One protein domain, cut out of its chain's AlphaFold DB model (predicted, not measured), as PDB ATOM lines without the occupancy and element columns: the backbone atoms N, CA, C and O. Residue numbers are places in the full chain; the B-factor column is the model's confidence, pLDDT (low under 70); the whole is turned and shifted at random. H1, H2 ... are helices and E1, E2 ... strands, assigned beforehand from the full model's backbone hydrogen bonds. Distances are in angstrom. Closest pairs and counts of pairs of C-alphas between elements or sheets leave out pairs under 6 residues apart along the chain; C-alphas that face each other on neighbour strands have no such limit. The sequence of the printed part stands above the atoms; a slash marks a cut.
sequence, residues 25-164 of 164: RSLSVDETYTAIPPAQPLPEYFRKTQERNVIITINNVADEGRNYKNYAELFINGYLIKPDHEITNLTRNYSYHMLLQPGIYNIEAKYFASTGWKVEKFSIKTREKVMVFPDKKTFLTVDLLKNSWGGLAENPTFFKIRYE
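Overview. This is residues 25 to 164 of the 164 residues of an uncharacterized protein of candidate division KSB1 bacterium 4484_87 (UniProt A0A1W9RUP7). Two four-stranded sheets lie face to face as a sandwich, E4 E1 E9 E10 fairly flat and E3 E2 E6 E7 strongly twisted, with the long hairpin of E6 and E7 reaching toward one end. Toward the other end lie the small strand pair E5 and E8, the short helix H1 and the loop of residues 44 to 50. The printed part has 140 residues, with one named helix and ten named strands in the order H1, then E1 to E10; the first sheet, in the order given, is mixed and the second antiparallel. It is mostly strand, though under half of the residues are in named elements, and compact, with a radius of gyration of the C-alphas of 15.5 A and an elongated outline of 52 by 27 by 26 A.

Along the chain. H1 is residues 32 to 35, beginning at C-alpha 32 (274.826, 310.921, 394.285). E1 is residues 54 to 59, 16.2 A long; E2, 71 to 76, 17.0 A; E3, 79 to 81; E4, 94 to 98, 12.9 A; E5, 103 to 105. E6, residues 107 to 115, is 26.7 A long and ends at C-alpha 115 (286.979, 280.342, 395.052). E7 is residues 118 to 125, 22.9 A; E8, 130 to 132; E9, 138 to 143, 17.0 A; E10, 160 to 163, ending at C-alpha 163 (258.396, 302.419, 388.498).

Arrangement. The sandwich's facing parts are 10.8 A centre to centre, with strands at 27 degrees. In one sheet, E1 is parallel to E9, with N 57 and O 140 2.8 A apart, and antiparallel to the edge strand E4, with N 56 and O 96 at 2.9 A. The hairpin E9 and E10 has N 139 and O 162 at 2.8 A. In the other, only just strongly twisted with C-alphas up to 4.3 A off its plane, E2 pairs antiparallel with E6, N 73 and O 110 at 2.9 A, and forms a hairpin with E3, N 81 and O 74 at 2.8 A. The hairpin E6 and E7 has N 111 and O 122 at 2.9 A. E5 runs on into E6 at 24 degrees and is antiparallel to E8, N 105 and O 130 at 2.8 A. H1 is on neither sheet, only just for E3 E2 E6 E7 with 4 pairs of C-alphas within 10 A; it is too short for an O i to N i+4 pair, and its one O i to N i+3 pair is out of range.

Size, cuts and confidence. The C-alphas farthest apart, Phe 46 and Gly 116, are 52.5 A apart. The printed part has no cut. The links H1 to E1, E1 to E2, E3 to E4 and E9 to E10 are long. The mean pLDDT of the printed part is 87.2; residues 44 to 50, 64 to 67 and 88 to 90 are under 70.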
ATOM      1  N   ARG A  25     286.036 306.982 390.809       77.12
ATOM      2  CA  ARG A  25     285.687 307.779 391.986       77.12
ATOM      3  C   ARG A  25     284.563 307.060 392.726       77.12
ATOM      4  O   ARG A  25     283.501 306.817 392.152       77.12
ATOM      5  N   SER A  26     284.827 306.690 393.976       85.12
ATOM      6  CA  SER A  26     283.838 306.071 394.852       85.12
ATOM      7  C   SER A  26     283.015 307.157 395.541       85.12
ATOM      8  O   SER A  26     283.593 308.122 396.038       85.12
ATOM      9  N   LEU A  27     281.691 307.003 395.546       87.25
ATOM     10  CA  LEU A  27     280.723 307.939 396.122       87.25
ATOM     11  C   LEU A  27     279.819 307.217 397.122       87.25
ATOM     12  O   LEU A  27     279.502 306.040 396.930       87.25
ATOM     13  N   SER A  28     279.391 307.904 398.178       86.88
ATOM     14  CA  SER A  28     278.298 307.425 399.033       86.88
ATOM     15  C   SER A  28     276.932 307.678 398.380       86.88
ATOM     16  O   SER A  28     276.815 308.470 397.442       86.88
ATOM     17  N   VAL A  29     275.884 307.025 398.887       86.50
ATOM     18  CA  VAL A  29     274.489 307.237 398.446       86.50
ATOM     19  C   VAL A  29     273.995 308.678 398.623       86.50
ATOM     20  O   VAL A  29     273.125 309.113 397.875       86.50
ATOM     21  N   ASP A  30     274.543 309.429 399.582       86.50
ATOM     22  CA  ASP A  30     274.100 310.797 399.876       86.50
ATOM     23  C   ASP A  30     274.759 311.825 398.938       86.50
ATOM     24  O   ASP A  30     274.226 312.910 398.708       86.50
ATOM     25  N   GLU A  31     275.900 311.473 398.341       83.94
ATOM     26  CA  GLU A  31     276.629 312.322 397.394       83.94
ATOM     27  C   GLU A  31     276.072 312.231 395.963       83.94
ATOM     28  O   GLU A  31     276.402 313.058 395.109       83.94
ATOM     29  N   THR A  32     275.223 311.242 395.666       81.38
ATOM     30  CA  THR A  32     274.826 310.921 394.285       81.38
ATOM     31  C   THR A  32     274.084 312.055 393.590       81.38
ATOM     32  O   THR A  32     274.308 312.286 392.402       81.38
ATOM     33  N   TYR A  33     273.239 312.795 394.314       83.50
ATOM     34  CA  TYR A  33     272.405 313.849 393.729       83.50
ATOM     35  C   TYR A  33     273.227 315.011 393.158       83.50
ATOM     36  O   TYR A  33     272.874 315.578 392.122       83.50
ATOM     37  N   THR A  34     274.315 315.388 393.833       83.44
ATOM     38  CA  THR A  34     275.178 316.503 393.420       83.44
ATOM     39  C   THR A  34     276.313 316.041 392.513       83.44
ATOM     40  O   THR A  34     276.735 316.799 391.640       83.44
ATOM     41  N   ALA A  35     276.798 314.809 392.692       84.06
ATOM     42  CA  ALA A  35     277.977 314.305 391.998       84.06
ATOM     43  C   ALA A  35     277.680 313.591 390.669       84.06
ATOM     44  O   ALA A  35     278.570 313.523 389.823       84.06
ATOM     45  N   ILE A  36     276.468 313.053 390.473       85.81
ATOM     46  CA  ILE A  36     276.136 312.223 389.306       85.81
ATOM     47  C   ILE A  36     275.035 312.892 388.469       85.81
ATOM     48  O   ILE A  36     273.841 312.665 388.708       85.81
ATOM     49  N   PRO A  37     275.401 313.691 387.450       86.25
ATOM     50  CA  PRO A  37     274.419 314.214 386.514       86.25
ATOM     51  C   PRO A  37     273.798 313.071 385.690       86.25
ATOM     52  O   PRO A  37     274.448 312.040 385.461       86.25
ATOM     53  N   PRO A  38     272.550 313.231 385.222       84.38
ATOM     54  CA  PRO A  38     271.932 312.254 384.340       84.38
ATOM     55  C   PRO A  38     272.678 312.187 383.005       84.38
ATOM     56  O   PRO A  38     273.168 313.197 382.501       84.38
ATOM     57  N   ALA A  39     272.734 311.000 382.397       84.25
ATOM     58  CA  ALA A  39     273.336 310.835 381.074       84.25
ATOM     59  C   ALA A  39     272.524 311.573 380.000       84.25
ATOM     60  O   ALA A  39     273.081 312.054 379.015       84.25
ATOM     61  N   GLN A  40     271.203 311.653 380.188       83.38
ATOM     62  CA  GLN A  40     270.299 312.486 379.394       83.38
ATOM     63  C   GLN A  40     269.224 313.060 380.329       83.38
ATOM     64  O   GLN A  40     268.598 312.278 381.049       83.38
ATOM     65  N   PRO A  41     269.003 314.384 380.369       79.75
ATOM     66  CA  PRO A  41     267.933 314.962 381.174       79.75
ATOM     67  C   PRO A  41     266.569 314.599 380.580       79.75
ATOM     68  O   PRO A  41     266.427 314.460 379.364       79.75
ATOM     69  N   LEU A  42     265.559 314.458 381.437       77.88
ATOM     70  CA  LEU A  42     264.175 314.410 380.973       77.88
ATOM     71  C   LEU A  42     263.676 315.844 380.644       77.88
ATOM     72  O   LEU A  42     264.268 316.803 381.146       77.88
ATOM     73  N   PRO A  43     262.623 316.013 379.810       73.62
ATOM     74  CA  PRO A  43     262.020 317.324 379.511       73.62
ATOM     75  C   PRO A  43     261.675 318.106 380.786       73.62
ATOM     76  O   PRO A  43     261.474 317.486 381.819       73.62
ATOM     77  N   GLU A  44     261.623 319.442 380.746       59.91
ATOM     78  CA  GLU A  44     261.494 320.269 381.961       59.91
ATOM     79  C   GLU A  44     260.342 319.825 382.881       59.91
ATOM     80  O   GLU A  44     259.162 319.993 382.578       59.91
ATOM     81  N   TYR A  45     260.710 319.286 384.046       59.03
ATOM     82  CA  TYR A  45     259.799 319.010 385.148       59.03
ATOM     83  C   TYR A  45     260.093 319.966 386.303       59.03
ATOM     84  O   TYR A  45     261.248 320.300 386.583       59.03
ATOM     85  N   PHE A  46     259.044 320.375 387.016       55.66
ATOM     86  CA  PHE A  46     259.186 321.127 388.258       55.66
ATOM     87  C   PHE A  46     260.030 320.331 389.264       55.66
ATOM     88  O   PHE A  46     259.712 319.188 389.593       55.66
ATOM     89  N   ARG A  47     261.098 320.955 389.775       55.53
ATOM     90  CA  ARG A  47     261.913 320.412 390.870       55.53
ATOM     91  C   ARG A  47     261.066 320.374 392.138       55.53
ATOM     92  O   ARG A  47     260.965 321.367 392.853       55.53
ATOM     93  N   LYS A  48     260.435 319.236 392.406       60.22
ATOM     94  CA  LYS A  48     259.838 318.959 393.713       60.22
ATOM     95  C   LYS A  48     260.948 318.512 394.664       60.22
ATOM     96  O   LYS A  48     261.921 317.901 394.227       60.22
ATOM     97  N   THR A  49     260.822 318.807 395.953       56.81
ATOM     98  CA  THR A  49     261.686 318.215 396.981       56.81
ATOM     99  C   THR A  49     261.494 316.700 396.919       56.81
ATOM    100  O   THR A  49     260.406 316.210 397.215       56.81
ATOM    101  N   GLN A  50     262.500 315.973 396.436       64.50
ATOM    102  CA  GLN A  50     262.428 314.526 396.261       64.50
ATOM    103  C   GLN A  50     263.155 313.833 397.413       64.50
ATOM    104  O   GLN A  50     264.319 314.114 397.692       64.50
ATOM    105  N   GLU A  51     262.457 312.914 398.073       80.12
ATOM    106  CA  GLU A  51     263.088 311.881 398.895       80.12
ATOM    107  C   GLU A  51     263.852 310.893 397.999       80.12
ATOM    108  O   GLU A  51     263.707 310.923 396.776       80.12
ATOM    109  N   ARG A  52     264.639 309.990 398.604       86.38
ATOM    110  CA  ARG A  52     265.358 308.910 397.902       86.38
ATOM    111  C   ARG A  52     264.428 308.239 396.873       86.38
ATOM    112  O   ARG A  52     263.438 307.598 397.235       86.38
ATOM    113  N   ASN A  53     264.733 308.449 395.593       91.25
ATOM    114  CA  ASN A  53     263.875 308.121 394.451       91.25
ATOM    115  C   ASN A  53     264.405 306.941 393.631       91.25
ATOM    116  O   ASN A  53     263.718 306.476 392.722       91.25
ATOM    117  N   VAL A  54     265.592 306.430 393.967       94.88
ATOM    118  CA  VAL A  54     266.171 305.233 393.360       94.88
ATOM    119  C   VAL A  54     266.562 304.245 394.451       94.88
ATOM    120  O   VAL A  54     267.334 304.568 395.353       94.88
ATOM    121  N   ILE A  55     266.013 303.035 394.359       96.00
ATOM    122  CA  ILE A  55     266.261 301.925 395.278       96.00
ATOM    123  C   ILE A  55     266.804 300.757 394.463       96.00
ATOM    124  O   ILE A  55     266.124 300.228 393.583       96.00
ATOM    125  N   ILE A  56     268.041 300.360 394.746       97.06
ATOM    126  CA  ILE A  56     268.711 299.255 394.062       97.06
ATOM    127  C   ILE A  56     268.996 298.165 395.081       97.06
ATOM    128  O   ILE A  56     269.600 298.430 396.118       97.06
ATOM    129  N   THR A  57     268.593 296.940 394.769       96.31
ATOM    130  CA  THR A  57     268.793 295.777 395.630       96.31
ATOM    131  C   THR A  57     269.455 294.651 394.845       96.31
ATOM    132  O   THR A  57     268.934 294.189 393.827       96.31
ATOM    133  N   ILE A  58     270.603 294.191 395.332       95.75
ATOM    134  CA  ILE A  58     271.294 292.999 394.838       95.75
ATOM    135  C   ILE A  58     271.151 291.929 395.915       95.75
ATOM    136  O   ILE A  58     271.758 292.026 396.983       95.75
ATOM    137  N   ASN A  59     270.323 290.924 395.649       94.38
ATOM    138  CA  ASN A  59     270.034 289.865 396.605       94.38
ATOM    139  C   ASN A  59     271.031 288.718 396.480       94.38
ATOM    140  O   ASN A  59     271.497 288.390 395.387       94.38
ATOM    141  N   ASN A  60     271.273 288.043 397.604       91.62
ATOM    142  CA  ASN A  60     272.103 286.845 397.668       91.62
ATOM    143  C   ASN A  60     273.565 287.094 397.243       91.62
ATOM    144  O   ASN A  60     274.121 286.312 396.490       91.62
ATOM    145  N   VAL A  61     274.221 288.157 397.709       90.06
ATOM    146  CA  VAL A  61     275.628 288.474 397.407       90.06
ATOM    147  C   VAL A  61     276.594 287.580 398.187       90.06
ATOM    148  O   VAL A  61     277.336 286.810 397.567       90.06
ATOM    149  N   ALA A  62     276.520 287.595 399.518       83.25
ATOM    150  CA  ALA A  62     277.338 286.784 400.424       83.25
ATOM    151  C   ALA A  62     276.464 285.861 401.299       83.25
ATOM    152  O   ALA A  62     275.263 286.082 401.441       83.25
ATOM    153  N   ASP A  63     277.050 284.798 401.847       72.06
ATOM    154  CA  ASP A  63     276.434 283.930 402.858       72.06
ATOM    155  C   ASP A  63     277.467 283.593 403.944       72.06
ATOM    156  O   ASP A  63     278.668 283.596 403.670       72.06
ATOM    157  N   GLU A  64     277.014 283.295 405.169       61.41
ATOM    158  CA  GLU A  64     277.866 283.061 406.356       61.41
ATOM    159  C   GLU A  64     278.750 281.792 406.267       61.41
ATOM    160  O   GLU A  64     279.337 281.358 407.256       61.41
ATOM    161  N   GLY A  65     278.847 281.165 405.093       68.62
ATOM    162  CA  GLY A  65     279.536 279.899 404.882       68.62
ATOM    163  C   GLY A  65     280.627 279.990 403.827       68.62
ATOM    164  O   GLY A  65     281.737 280.452 404.078       68.62
ATOM    165  N   ARG A  66     280.348 279.458 402.634       63.69
ATOM    166  CA  ARG A  66     281.367 279.250 401.592       63.69
ATOM    167  C   ARG A  66     281.642 280.505 400.768       63.69
ATOM    168  O   ARG A  66     282.727 280.615 400.208       63.69
ATOM    169  N   ASN A  67     280.703 281.449 400.731       67.69
ATOM    170  CA  ASN A  67     280.741 282.606 399.838       67.69
ATOM    171  C   ASN A  67     280.947 283.934 400.580       67.69
ATOM    172  O   ASN A  67     280.623 284.992 400.045       67.69
ATOM    173  N   TYR A  68     281.486 283.896 401.800       74.00
ATOM    174  CA  TYR A  68     281.667 285.074 402.656       74.00
ATOM    175  C   TYR A  68     282.606 286.142 402.066       74.00
ATOM    176  O   TYR A  68     282.549 287.300 402.462       74.00
ATOM    177  N   LYS A  69     283.482 285.756 401.125       83.50
ATOM    178  CA  LYS A  69     284.388 286.661 400.394       83.50
ATOM    179  C   LYS A  69     283.762 287.266 399.139       83.50
ATOM    180  O   LYS A  69     284.417 288.059 398.464       83.50
ATOM    181  N   ASN A  70     282.551 286.853 398.779       89.00
ATOM    182  CA  ASN A  70     281.910 287.330 397.566       89.00
ATOM    183  C   ASN A  70     281.335 288.717 397.825       89.00
ATOM    184  O   ASN A  70     280.805 288.994 398.897       89.00
ATOM    185  N   TYR A  71     281.425 289.588 396.830       91.44
ATOM    186  CA  TYR A  71     280.941 290.954 396.954       91.44
ATOM    187  C   TYR A  71     280.402 291.467 395.626       91.44
ATOM    188  O   TYR A  71     280.636 290.887 394.564       91.44
ATOM    189  N   ALA A  72     279.647 292.556 395.696       93.44
ATOM    190  CA  ALA A  72     279.138 293.261 394.538       93.44
ATOM    191  C   ALA A  72     279.552 294.733 394.580       93.44
ATOM    192  O   ALA A  72     279.577 295.360 395.638       93.44
ATOM    193  N   GLU A  73     279.852 295.278 393.409       95.12
ATOM    194  CA  GLU A  73     280.126 296.693 393.192       95.12
ATOM    195  C   GLU A  73     279.041 297.265 392.282       95.12
ATOM    196  O   GLU A  73     278.805 296.729 391.197       95.12
ATOM    197  N   LEU A  74     278.396 298.351 392.709       96.94
ATOM    198  CA  LEU A  74     277.392 299.063 391.923       96.94
ATOM    199  C   LEU A  74     278.027 300.260 391.214       96.94
ATOM    200  O   LEU A  74     278.772 301.019 391.829       96.94
ATOM    201  N   PHE A  75     277.683 300.462 389.946       96.50
ATOM    202  CA  PHE A  75     278.121 301.600 389.152       96.50
ATOM    203  C   PHE A  75     276.938 302.347 388.547       96.50
ATOM    204  O   PHE A  75     276.040 301.746 387.953       96.50
ATOM    205  N   ILE A  76     276.977 303.675 388.639       95.06
ATOM    206  CA  ILE A  76     276.010 304.566 387.991       95.06
ATOM    207  C   ILE A  76     276.783 305.573 387.156       95.06
ATOM    208  O   ILE A  76     277.629 306.289 387.680       95.06
ATOM    209  N   ASN A  77     276.540 305.595 385.844       93.38
ATOM    210  CA  ASN A  77     277.304 306.392 384.876       93.38
ATOM    211  C   ASN A  77     278.835 306.211 385.019       93.38
ATOM    212  O   ASN A  77     279.603 307.133 384.762       93.38
ATOM    213  N   GLY A  78     279.282 305.023 385.446       90.50
ATOM    214  CA  GLY A  78     280.694 304.690 385.674       90.50
ATOM    215  C   GLY A  78     281.241 305.016 387.074       90.50
ATOM    216  O   GLY A  78     282.355 304.596 387.386       90.50
ATOM    217  N   TYR A  79     280.478 305.694 387.935       91.06
ATOM    218  CA  TYR A  79     280.868 305.986 389.321       91.06
ATOM    219  C   TYR A  79     280.572 304.804 390.236       91.06
ATOM    220  O   TYR A  79     279.455 304.294 390.212       91.06
ATOM    221  N   LEU A  80     281.543 304.396 391.058       94.44
ATOM    222  CA  LEU A  80     281.363 303.328 392.043       94.44
ATOM    223  C   LEU A  80     280.542 303.850 393.224       94.44
ATOM    224  O   LEU A  80     280.958 304.789 393.900       94.44
ATOM    225  N   ILE A  81     279.414 303.209 393.510       93.31
ATOM    226  CA  ILE A  81     278.514 303.605 394.592       93.31
ATOM    227  C   ILE A  81     278.724 302.687 395.790       93.31
ATOM    228  O   ILE A  81     278.674 301.461 395.668       93.31
ATOM    229  N   LYS A  82     278.951 303.282 396.961       90.50
ATOM    230  CA  LYS A  82     278.971 302.569 398.237       90.50
ATOM    231  C   LYS A  82     277.534 302.331 398.726       90.50
ATOM    232  O   LYS A  82     276.684 303.189 398.511       90.50
ATOM    233  N   PRO A  83     277.253 301.187 399.357       84.44
ATOM    234  CA  PRO A  83     275.935 300.872 399.918       84.44
ATOM    235  C   PRO A  83     275.568 301.758 401.111       84.44
ATOM    236  O   PRO A  83     276.438 302.390 401.709       84.44
ATOM    237  N   ASP A  84     274.276 301.760 401.467       80.94
ATOM    238  CA  ASP A  84     273.732 302.521 402.608       80.94
ATOM    239  C   ASP A  84     274.364 302.129 403.949       80.94
ATOM    240  O   ASP A  84     274.510 302.949 404.855       80.94
ATOM    241  N   HIS A  85     274.710 300.852 404.081       80.56
ATOM    242  CA  HIS A  85     275.244 300.259 405.295       80.56
ATOM    243  C   HIS A  85     276.557 299.555 404.989       80.56
ATOM    244  O   HIS A  85     276.774 299.075 403.875       80.56
ATOM    245  N   GLU A  86     277.424 299.473 405.994       77.69
ATOM    246  CA  GLU A  86     278.655 298.708 405.879       77.69
ATOM    247  C   GLU A  86     278.331 297.251 405.533       77.69
ATOM    248  O   GLU A  86     277.587 296.567 406.240       77.69
ATOM    249  N   ILE A  87     278.876 296.787 404.411       74.94
ATOM    250  CA  ILE A  87     278.779 295.390 404.016       74.94
ATOM    251  C   ILE A  87     279.668 294.593 404.952       74.94
ATOM    252  O   ILE A  87     280.892 294.716 404.923       74.94
ATOM    253  N   THR A  88     279.048 293.708 405.716       69.56
ATOM    254  CA  THR A  88     279.761 292.655 406.428       69.56
ATOM    255  C   THR A  88     279.670 291.346 405.654       69.56
ATOM    256  O   THR A  88     278.779 291.150 404.826       69.56
ATOM    257  N   ASN A  89     280.539 290.398 405.990       64.50
ATOM    258  CA  ASN A  89     280.539 289.047 405.417       64.50
ATOM    259  C   ASN A  89     279.241 288.251 405.690       64.50
ATOM    260  O   ASN A  89     279.058 287.168 405.140       64.50
ATOM    261  N   LEU A  90     278.353 288.777 406.542       65.75
ATOM    262  CA  LEU A  90     277.043 288.209 406.872       65.75
ATOM    263  C   LEU A  90     275.907 288.887 406.084       65.75
ATOM    264  O   LEU A  90     274.769 288.419 406.066       65.75
ATOM    265  N   THR A  91     276.200 290.008 405.418       75.44
ATOM    266  CA  THR A  91     275.201 290.814 404.720       75.44
ATOM    267  C   THR A  91     274.865 290.170 403.383       75.44
ATOM    268  O   THR A  91     275.553 290.342 402.378       75.44
ATOM    269  N   ARG A  92     273.768 289.413 403.366       85.12
ATOM    270  CA  ARG A  92     273.333 288.689 402.170       85.12
ATOM    271  C   ARG A  92     272.849 289.599 401.046       85.12
ATOM    272  O   ARG A  92     273.007 289.240 399.884       85.12
ATOM    273  N   ASN A  93     272.262 290.751 401.359       90.38
ATOM    274  CA  ASN A  93     271.629 291.622 400.369       90.38
ATOM    275  C   ASN A  93     272.231 293.019 400.437       90.38
ATOM    276  O   ASN A  93     272.333 293.592 401.521       90.38
ATOM    277  N   TYR A  94     272.612 293.576 399.291       92.38
ATOM    278  CA  TYR A  94     273.147 294.933 399.220       92.38
ATOM    279  C   TYR A  94     272.030 295.855 398.760       92.38
ATOM    280  O   TYR A  94     271.446 295.626 397.699       92.38
ATOM    281  N   SER A  95     271.737 296.874 399.563       93.25
ATOM    282  CA  SER A  95     270.720 297.878 399.258       93.25
ATOM    283  C   SER A  95     271.360 299.254 399.139       93.25
ATOM    284  O   SER A  95     272.283 299.592 399.885       93.25
ATOM    285  N   TYR A  96     270.884 300.001 398.151       94.69
ATOM    286  CA  TYR A  96     271.313 301.357 397.857       94.69
ATOM    287  C   TYR A  96     270.070 302.215 397.679       94.69
ATOM    288  O   TYR A  96     269.336 302.060 396.701       94.69
ATOM    289  N   HIS A  97     269.823 303.106 398.624       94.50
ATOM    290  CA  HIS A  97     268.716 304.037 398.605       94.50
ATOM    291  C   HIS A  97     269.301 305.426 398.385       94.50
ATOM    292  O   HIS A  97     269.896 306.016 399.281       94.50
ATOM    293  N   MET A  98     269.129 305.961 397.187       92.44
ATOM    294  CA  MET A  98     269.797 307.192 396.789       92.44
ATOM    295  C   MET A  98     268.829 308.177 396.159       92.44
ATOM    296  O   MET A  98     267.723 307.830 395.730       92.44
ATOM    297  N   LEU A  99     269.268 309.429 396.122       91.88
ATOM    298  CA  LEU A  99     268.579 310.497 395.426       91.88
ATOM    299  C   LEU A  99     269.348 310.817 394.141       91.88
ATOM    300  O   LEU A  99     270.527 311.173 394.182       91.88
ATOM    301  N   LEU A 100     268.682 310.687 392.997       91.44
ATOM    302  CA  LEU A 100     269.201 311.074 391.688       91.44
ATOM    303  C   LEU A 100     268.335 312.172 391.074       91.44
ATOM    304  O   LEU A 100     267.140 312.271 391.347       91.44
ATOM    305  N   GLN A 101     268.948 313.008 390.241       90.75
ATOM    306  CA  GLN A 101     268.212 314.004 389.468       90.75
ATOM    307  C   GLN A 101     267.319 313.301 388.429       90.75
ATOM    308  O   GLN A 101     267.689 312.237 387.934       90.75
ATOM    309  N   PRO A 102     266.158 313.862 388.054       91.31
ATOM    310  CA  PRO A 102     265.350 313.289 386.984       91.31
ATOM    311  C   PRO A 102     266.127 313.208 385.665       91.31
ATOM    312  O   PRO A 102     266.752 314.179 385.233       91.31
ATOM    313  N   GLY A 103     266.098 312.050 385.013       92.31
ATOM    314  CA  GLY A 103     266.966 311.791 383.872       92.31
ATOM    315  C   GLY A 103     267.112 310.319 383.528       92.31
ATOM    316  O   GLY A 103     266.468 309.451 384.108       92.31
ATOM    317  N   ILE A 104     267.981 310.037 382.569       93.62
ATOM    318  CA  ILE A 104     268.324 308.691 382.125       93.62
ATOM    319  C   ILE A 104     269.719 308.342 382.638       93.62
ATOM    320  O   ILE A 104     270.655 309.127 382.479       93.62
ATOM    321  N   TYR A 105     269.870 307.152 383.210       94.81
ATOM    322  CA  TYR A 105     271.102 306.668 383.824       94.81
ATOM    323  C   TYR A 105     271.537 305.326 383.235       94.81
ATOM    324  O   TYR A 105     270.713 304.475 382.886       94.81
ATOM    325  N   ASN A 106     272.854 305.131 383.153       95.62
ATOM    326  CA  ASN A 106     273.452 303.823 382.932       95.62
ATOM    327  C   ASN A 106     273.750 303.185 384.291       95.62
ATOM    328  O   ASN A 106     274.601 303.689 385.024       95.62
ATOM    329  N   ILE A 107     273.054 302.096 384.614       96.50
ATOM    330  CA  ILE A 107     273.233 301.367 385.872       96.50
ATOM    331  C   ILE A 107     273.721 299.958 385.558       96.50
ATOM    332  O   ILE A 107     273.068 299.201 384.831       96.50
ATOM    333  N   GLU A 108     274.865 299.612 386.135       97.31
ATOM    334  CA  GLU A 108     275.469 298.287 386.049       97.31
ATOM    335  C   GLU A 108     276.053 297.887 387.403       97.31
ATOM    336  O   GLU A 108     276.401 298.730 388.224       97.31
ATOM    337  N   ALA A 109     276.190 296.590 387.642       97.31
ATOM    338  CA  ALA A 109     276.919 296.077 388.788       97.31
ATOM    339  C   ALA A 109     277.866 294.949 388.371       97.31
ATOM    340  O   ALA A 109     277.736 294.329 387.310       97.31
ATOM    341  N   LYS A 110     278.860 294.698 389.216       96.44
ATOM    342  CA  LYS A 110     279.814 293.602 389.063       96.44
ATOM    343  C   LYS A 110     279.712 292.726 390.292       96.44
ATOM    344  O   LYS A 110     279.828 293.232 391.400       96.44
ATOM    345  N   TYR A 111     279.500 291.436 390.086       95.25
ATOM    346  CA  TYR A 111     279.569 290.446 391.150       95.25
ATOM    347  C   TYR A 111     280.907 289.722 391.090       95.25
ATOM    348  O   TYR A 111     281.346 289.319 390.013       95.25
ATOM    349  N   PHE A 112     281.544 289.557 392.240       93.50
ATOM    350  CA  PHE A 112     282.836 288.911 392.384       93.50
ATOM    351  C   PHE A 112     282.660 287.665 393.244       93.50
ATOM    352  O   PHE A 112     282.336 287.763 394.428       93.50
ATOM    353  N   ALA A 113     282.863 286.495 392.641       92.12
ATOM    354  CA  ALA A 113     282.843 285.214 393.333       92.12
ATOM    355  C   ALA A 113     284.276 284.756 393.613       92.12
ATOM    356  O   ALA A 113     285.085 284.636 392.691       92.12
ATOM    357  N   SER A 114     284.600 284.494 394.876       87.38
ATOM    358  CA  SER A 114     285.920 284.027 395.292       87.38
ATOM    359  C   SER A 114     285.899 282.519 395.534       87.38
ATOM    360  O   SER A 114     285.143 282.025 396.364       87.38
ATOM    361  N   THR A 115     286.761 281.780 394.832       81.25
ATOM    362  CA  THR A 115     286.979 280.342 395.052       81.25
ATOM    363  C   THR A 115     288.453 280.069 395.327       81.25
ATOM    364  O   THR A 115     289.305 280.099 394.436       81.25
ATOM    365  N   GLY A 116     288.780 279.815 396.597       77.56
ATOM    366  CA  GLY A 116     290.161 279.615 397.038       77.56
ATOM    367  C   GLY A 116     291.036 280.838 396.735       77.56
ATOM    368  O   GLY A 116     290.974 281.833 397.453       77.56
ATOM    369  N   TRP A 117     291.837 280.748 395.670       78.00
ATOM    370  CA  TRP A 117     292.790 281.776 395.226       78.00
ATOM    371  C   TRP A 117     292.322 282.585 394.012       78.00
ATOM    372  O   TRP A 117     292.990 283.541 393.624       78.00
ATOM    373  N   LYS A 118     291.211 282.198 393.374       86.06
ATOM    374  CA  LYS A 118     290.699 282.864 392.173       86.06
ATOM    375  C   LYS A 118     289.498 283.738 392.514       86.06
ATOM    376  O   LYS A 118     288.667 283.370 393.343       86.06
ATOM    377  N   VAL A 119     289.410 284.884 391.845       90.62
ATOM    378  CA  VAL A 119     288.232 285.755 391.856       90.62
ATOM    379  C   VAL A 119     287.688 285.806 390.439       90.62
ATOM    380  O   VAL A 119     288.385 286.233 389.520       90.62
ATOM    381  N   GLU A 120     286.453 285.351 390.265       92.88
ATOM    382  CA  GLU A 120     285.739 285.432 388.997       92.88
ATOM    383  C   GLU A 120     284.731 286.577 389.033       92.88
ATOM    384  O   GLU A 120     284.085 286.831 390.052       92.88
ATOM    385  N   LYS A 121     284.619 287.290 387.911       94.69
ATOM    386  CA  LYS A 121     283.811 288.497 387.783       94.69
ATOM    387  C   LYS A 121     282.643 288.261 386.836       94.69
ATOM    388  O   LYS A 121     282.829 287.897 385.678       94.69
ATOM    389  N   PHE A 122     281.454 288.604 387.306       95.88
ATOM    390  CA  PHE A 122     280.198 288.483 386.584       95.88
ATOM    391  C   PHE A 122     279.568 289.853 386.373       95.88
ATOM    392  O   PHE A 122     279.655 290.730 387.237       95.88
ATOM    393  N   SER A 123     278.936 290.052 385.217       96.94
ATOM    394  CA  SER A 123     278.298 291.323 384.889       96.94
ATOM    395  C   SER A 123     276.808 291.275 385.200       96.94
ATOM    396  O   SER A 123     276.101 290.366 384.769       96.94
ATOM    397  N   ILE A 124     276.336 292.298 385.907       97.81
ATOM    398  CA  ILE A 124     274.923 292.556 386.148       97.81
ATOM    399  C   ILE A 124     274.562 293.838 385.400       97.81
ATOM    400  O   ILE A 124     275.187 294.877 385.614       97.81
ATOM    401  N   LYS A 125     273.584 293.776 384.499       97.06
ATOM    402  CA  LYS A 125     273.229 294.902 383.624       97.06
ATOM    403  C   LYS A 125     271.739 295.196 383.651       97.06
ATOM    404  O   LYS A 125     270.926 294.403 384.112       97.06
ATOM    405  N   THR A 126     271.369 296.342 383.117       96.69
ATOM    406  CA  THR A 126     269.988 296.659 382.760       96.69
ATOM    407  C   THR A 126     269.763 296.296 381.288       96.69
ATOM    408  O   THR A 126     270.691 296.363 380.480       96.69
ATOM    409  N   ARG A 127     268.563 295.815 380.930       93.50
ATOM    410  CA  ARG A 127     268.223 295.505 379.521       93.50
ATOM    411  C   ARG A 127     267.941 296.768 378.709       93.50
ATOM    412  O   ARG A 127     268.157 296.794 377.504       93.50
ATOM    413  N   GLU A 128     267.469 297.793 379.395       91.75
ATOM    414  CA  GLU A 128     267.109 299.099 378.868       91.75
ATOM    415  C   GLU A 128     267.727 300.189 379.743       91.75
ATOM    416  O   GLU A 128     268.156 299.925 380.867       91.75
ATOM    417  N   LYS A 129     267.790 301.421 379.230       89.75
ATOM    418  CA  LYS A 129     268.285 302.541 380.032       89.75
ATOM    419  C   LYS A 129     267.316 302.837 381.175       89.75
ATOM    420  O   LYS A 129     266.102 302.799 380.994       89.75
ATOM    421  N   VAL A 130     267.856 303.209 382.330       95.31
ATOM    422  CA  VAL A 130     267.049 303.470 383.524       95.31
ATOM    423  C   VAL A 130     266.588 304.916 383.510       95.31
ATOM    424  O   VAL A 130     267.410 305.827 383.572       95.31
ATOM    425  N   MET A 131     265.280 305.133 383.446       94.19
ATOM    426  CA  MET A 131     264.684 306.452 383.648       94.19
ATOM    427  C   MET A 131     264.470 306.713 385.139       94.19
ATOM    428  O   MET A 131     264.043 305.821 385.855       94.19
ATOM    429  N   VAL A 132     264.742 307.925 385.604       92.94
ATOM    430  CA  VAL A 132     264.425 308.410 386.950       92.94
ATOM    431  C   VAL A 132     263.451 309.564 386.784       92.94
ATOM    432  O   VAL A 132     263.790 310.582 386.181       92.94
ATOM    433  N   PHE A 133     262.232 309.389 387.284       89.75
ATOM    434  CA  PHE A 133     261.153 310.367 387.155       89.75
ATOM    435  C   PHE A 133     261.095 311.312 388.372       89.75
ATOM    436  O   PHE A 133     261.542 310.953 389.464       89.75
ATOM    437  N   PRO A 134     260.545 312.530 388.220       85.88
ATOM    438  CA  PRO A 134     260.373 313.481 389.324       85.88
ATOM    439  C   PRO A 134     259.328 313.039 390.369       85.88
ATOM    440  O   PRO A 134     259.369 313.474 391.519       85.88
ATOM    441  N   ASP A 135     258.382 312.192 389.983       86.62
ATOM    442  CA  ASP A 135     257.179 311.855 390.748       86.62
ATOM    443  C   ASP A 135     257.043 310.359 391.058       86.62
ATOM    444  O   ASP A 135     256.056 309.963 391.672       86.62
ATOM    445  N   LYS A 136     258.037 309.544 390.678       90.06
ATOM    446  CA  LYS A 136     258.036 308.092 390.890       90.06
ATOM    447  C   LYS A 136     259.301 307.610 391.575       90.06
ATOM    448  O   LYS A 136     260.385 308.165 391.375       90.06
ATOM    449  N   LYS A 137     259.178 306.516 392.317       93.50
ATOM    450  CA  LYS A 137     260.306 305.726 392.801       93.50
ATOM    451  C   LYS A 137     260.702 304.704 391.746       93.50
ATOM    452  O   LYS A 137     259.874 304.001 391.172       93.50
ATOM    453  N   THR A 138     262.000 304.627 391.494       96.06
ATOM    454  CA  THR A 138     262.608 303.670 390.574       96.06
ATOM    455  C   THR A 138     263.248 302.554 391.379       96.06
ATOM    456  O   THR A 138     264.155 302.795 392.175       96.06
ATOM    457  N   PHE A 139     262.796 301.328 391.155       97.44
ATOM    458  CA  PHE A 139     263.315 300.138 391.813       97.44
ATOM    459  C   PHE A 139     264.084 299.285 390.814       97.44
ATOM    460  O   PHE A 139     263.572 298.980 389.736       97.44
ATOM    461  N   LEU A 140     265.290 298.868 391.191       98.12
ATOM    462  CA  LEU A 140     266.072 297.878 390.461       98.12
ATOM    463  C   LEU A 140     266.398 296.719 391.389       98.12
ATOM    464  O   LEU A 140     267.050 296.901 392.412       98.12
ATOM    465  N   THR A 141     265.982 295.514 391.021       97.81
ATOM    466  CA  THR A 141     266.220 294.325 391.844       97.81
ATOM    467  C   THR A 141     266.819 293.209 391.013       97.81
ATOM    468  O   THR A 141     266.384 292.955 389.891       97.81
ATOM    469  N   VAL A 142     267.815 292.524 391.561       97.31
ATOM    470  CA  VAL A 142     268.383 291.318 390.963       97.31
ATOM    471  C   VAL A 142     268.573 290.247 392.027       97.31
ATOM    472  O   VAL A 142     269.062 290.526 393.120       97.31
ATOM    473  N   ASP A 143     268.212 289.015 391.681       95.62
ATOM    474  CA  ASP A 143     268.452 287.836 392.504       95.62
ATOM    475  C   ASP A 143     269.627 287.060 391.917       95.62
ATOM    476  O   ASP A 143     269.545 286.542 390.801       95.62
ATOM    477  N   LEU A 144     270.741 286.993 392.649       94.06
ATOM    478  CA  LEU A 144     271.918 286.264 392.193       94.06
ATOM    479  C   LEU A 144     271.702 284.756 392.355       94.06
ATOM    480  O   LEU A 144     271.817 284.201 393.453       94.06
ATOM    481  N   LEU A 145     271.395 284.090 391.241       93.31
ATOM    482  CA  LEU A 145     271.274 282.637 391.166       93.31
ATOM    483  C   LEU A 145     272.671 282.013 391.108       93.31
ATOM    484  O   LEU A 145     273.312 281.978 390.055       93.31
ATOM    485  N   LYS A 146     273.156 281.551 392.263       90.12
ATOM    486  CA  LYS A 146     274.487 280.952 392.388       90.12
ATOM    487  C   LYS A 146     274.481 279.456 392.110       90.12
ATOM    488  O   LYS A 146     273.539 278.750 392.463       90.12
ATOM    489  N   ASN A 147     275.579 278.969 391.552       89.19
ATOM    490  CA  ASN A 147     275.895 277.548 391.463       89.19
ATOM    491  C   ASN A 147     276.590 277.041 392.749       89.19
ATOM    492  O   ASN A 147     276.796 277.784 393.711       89.19
ATOM    493  N   SER A 148     276.971 275.760 392.769       85.81
ATOM    494  CA  SER A 148     277.534 275.076 393.946       85.81
ATOM    495  C   SER A 148     278.875 275.627 394.444       85.81
ATOM    496  O   SER A 148     279.247 275.363 395.590       85.81
ATOM    497  N   TRP A 149     279.598 276.383 393.615       86.12
ATOM    498  CA  TRP A 149     280.876 277.004 393.966       86.12
ATOM    499  C   TRP A 149     280.765 278.514 394.225       86.12
ATOM    500  O   TRP A 149     281.770 279.145 394.539       86.12
ATOM    501  N   GLY A 150     279.562 279.090 394.128       86.81
ATOM    502  CA  GLY A 150     279.294 280.493 394.453       86.81
ATOM    503  C   GLY A 150     279.339 281.466 393.272       86.81
ATOM    504  O   GLY A 150     279.042 282.643 393.464       86.81
ATOM    505  N   GLY A 151     279.672 281.004 392.064       90.12
ATOM    506  CA  GLY A 151     279.554 281.790 390.830       90.12
ATOM    507  C   GLY A 151     278.109 281.894 390.350       90.12
ATOM    508  O   GLY A 151     277.245 281.160 390.827       90.12
ATOM    509  N   LEU A 152     277.827 282.788 389.396       91.06
ATOM    510  CA  LEU A 152     276.476 282.911 388.836       91.06
ATOM    511  C   LEU A 152     276.205 281.818 387.801       91.06
ATOM    512  O   LEU A 152     277.072 281.479 386.996       91.06
ATOM    513  N   ALA A 153     274.983 281.287 387.811       89.75
ATOM    514  CA  ALA A 153     274.510 280.357 386.789       89.75
ATOM    515  C   ALA A 153     274.359 281.034 385.415       89.75
ATOM    516  O   ALA A 153     274.525 280.381 384.388       89.75
ATOM    517  N   GLU A 154     274.092 282.345 385.396       88.50
ATOM    518  CA  GLU A 154     273.904 283.143 384.184       88.50
ATOM    519  C   GLU A 154     274.838 284.361 384.159       88.50
ATOM    520  O   GLU A 154     275.011 285.066 385.157       88.50
ATOM    521  N   ASN A 155     275.424 284.647 382.994       88.75
ATOM    522  CA  ASN A 155     276.270 285.819 382.774       88.75
ATOM    523  C   ASN A 155     276.100 286.330 381.327       88.75
ATOM    524  O   ASN A 155     276.491 285.620 380.399       88.75
ATOM    525  N   PRO A 156     275.557 287.540 381.098       89.94
ATOM    526  CA  PRO A 156     275.165 288.535 382.098       89.94
ATOM    527  C   PRO A 156     273.855 288.191 382.821       89.94
ATOM    528  O   PRO A 156     272.939 287.623 382.233       89.94
ATOM    529  N   THR A 157     273.753 288.605 384.084       95.88
ATOM    530  CA  THR A 157     272.481 288.654 384.823       95.88
ATOM    531  C   THR A 157     271.857 290.048 384.664       95.88
ATOM    532  O   THR A 157     272.573 291.029 384.452       95.88
ATOM    533  N   PHE A 158     270.529 290.166 384.762       97.06
ATOM    534  CA  PHE A 158     269.832 291.434 384.536       97.06
ATOM    535  C   PHE A 158     269.011 291.910 385.736       97.06
ATOM    536  O   PHE A 158     268.327 291.116 386.380       97.06
ATOM    537  N   PHE A 159     269.031 293.220 385.988       97.94
ATOM    538  CA  PHE A 159     268.099 293.863 386.912       97.94
ATOM    539  C   PHE A 159     266.668 293.822 386.361       97.94
ATOM    540  O   PHE A 159     266.434 294.080 385.178       97.94
ATOM    541  N   LYS A 160     265.705 293.558 387.245       97.56
ATOM    542  CA  LYS A 160     264.280 293.829 387.040       97.56
ATOM    543  C   LYS A 160     264.012 295.276 387.445       97.56
ATOM    544  O   LYS A 160     264.402 295.668 388.544       97.56
ATOM    545  N   ILE A 161     263.371 296.046 386.572       97.31
ATOM    546  CA  ILE A 161     263.099 297.474 386.777       97.31
ATOM    547  C   ILE A 161     261.603 297.667 387.032       97.31
ATOM    548  O   ILE A 161     260.776 297.062 386.351       97.31
ATOM    549  N   ARG A 162     261.252 298.505 388.010       96.81
ATOM    550  CA  ARG A 162     259.868 298.890 388.317       96.81
ATOM    551  C   ARG A 162     259.786 300.375 388.665       96.81
ATOM    552  O   ARG A 162     260.667 300.898 389.344       96.81
ATOM    553  N   TYR A 163     258.707 301.017 388.230       94.75
ATOM    554  CA  TYR A 163     258.396 302.419 388.498       94.75
ATOM    555  C   TYR A 163     257.090 302.508 389.282       94.75
ATOM    556  O   TYR A 163     256.079 301.997 388.800       94.75
ATOM    557  N   GLU A 164     257.118 303.138 390.454       92.12
ATOM    558  CA  GLU A 164     255.948 303.315 391.332       92.12
ATOM    559  C   GLU A 164     255.694 304.782 391.645       92.12
ATOM    560  O   GLU A 164     256.669 305.474 392.016       92.12
TER     561      GLU A 164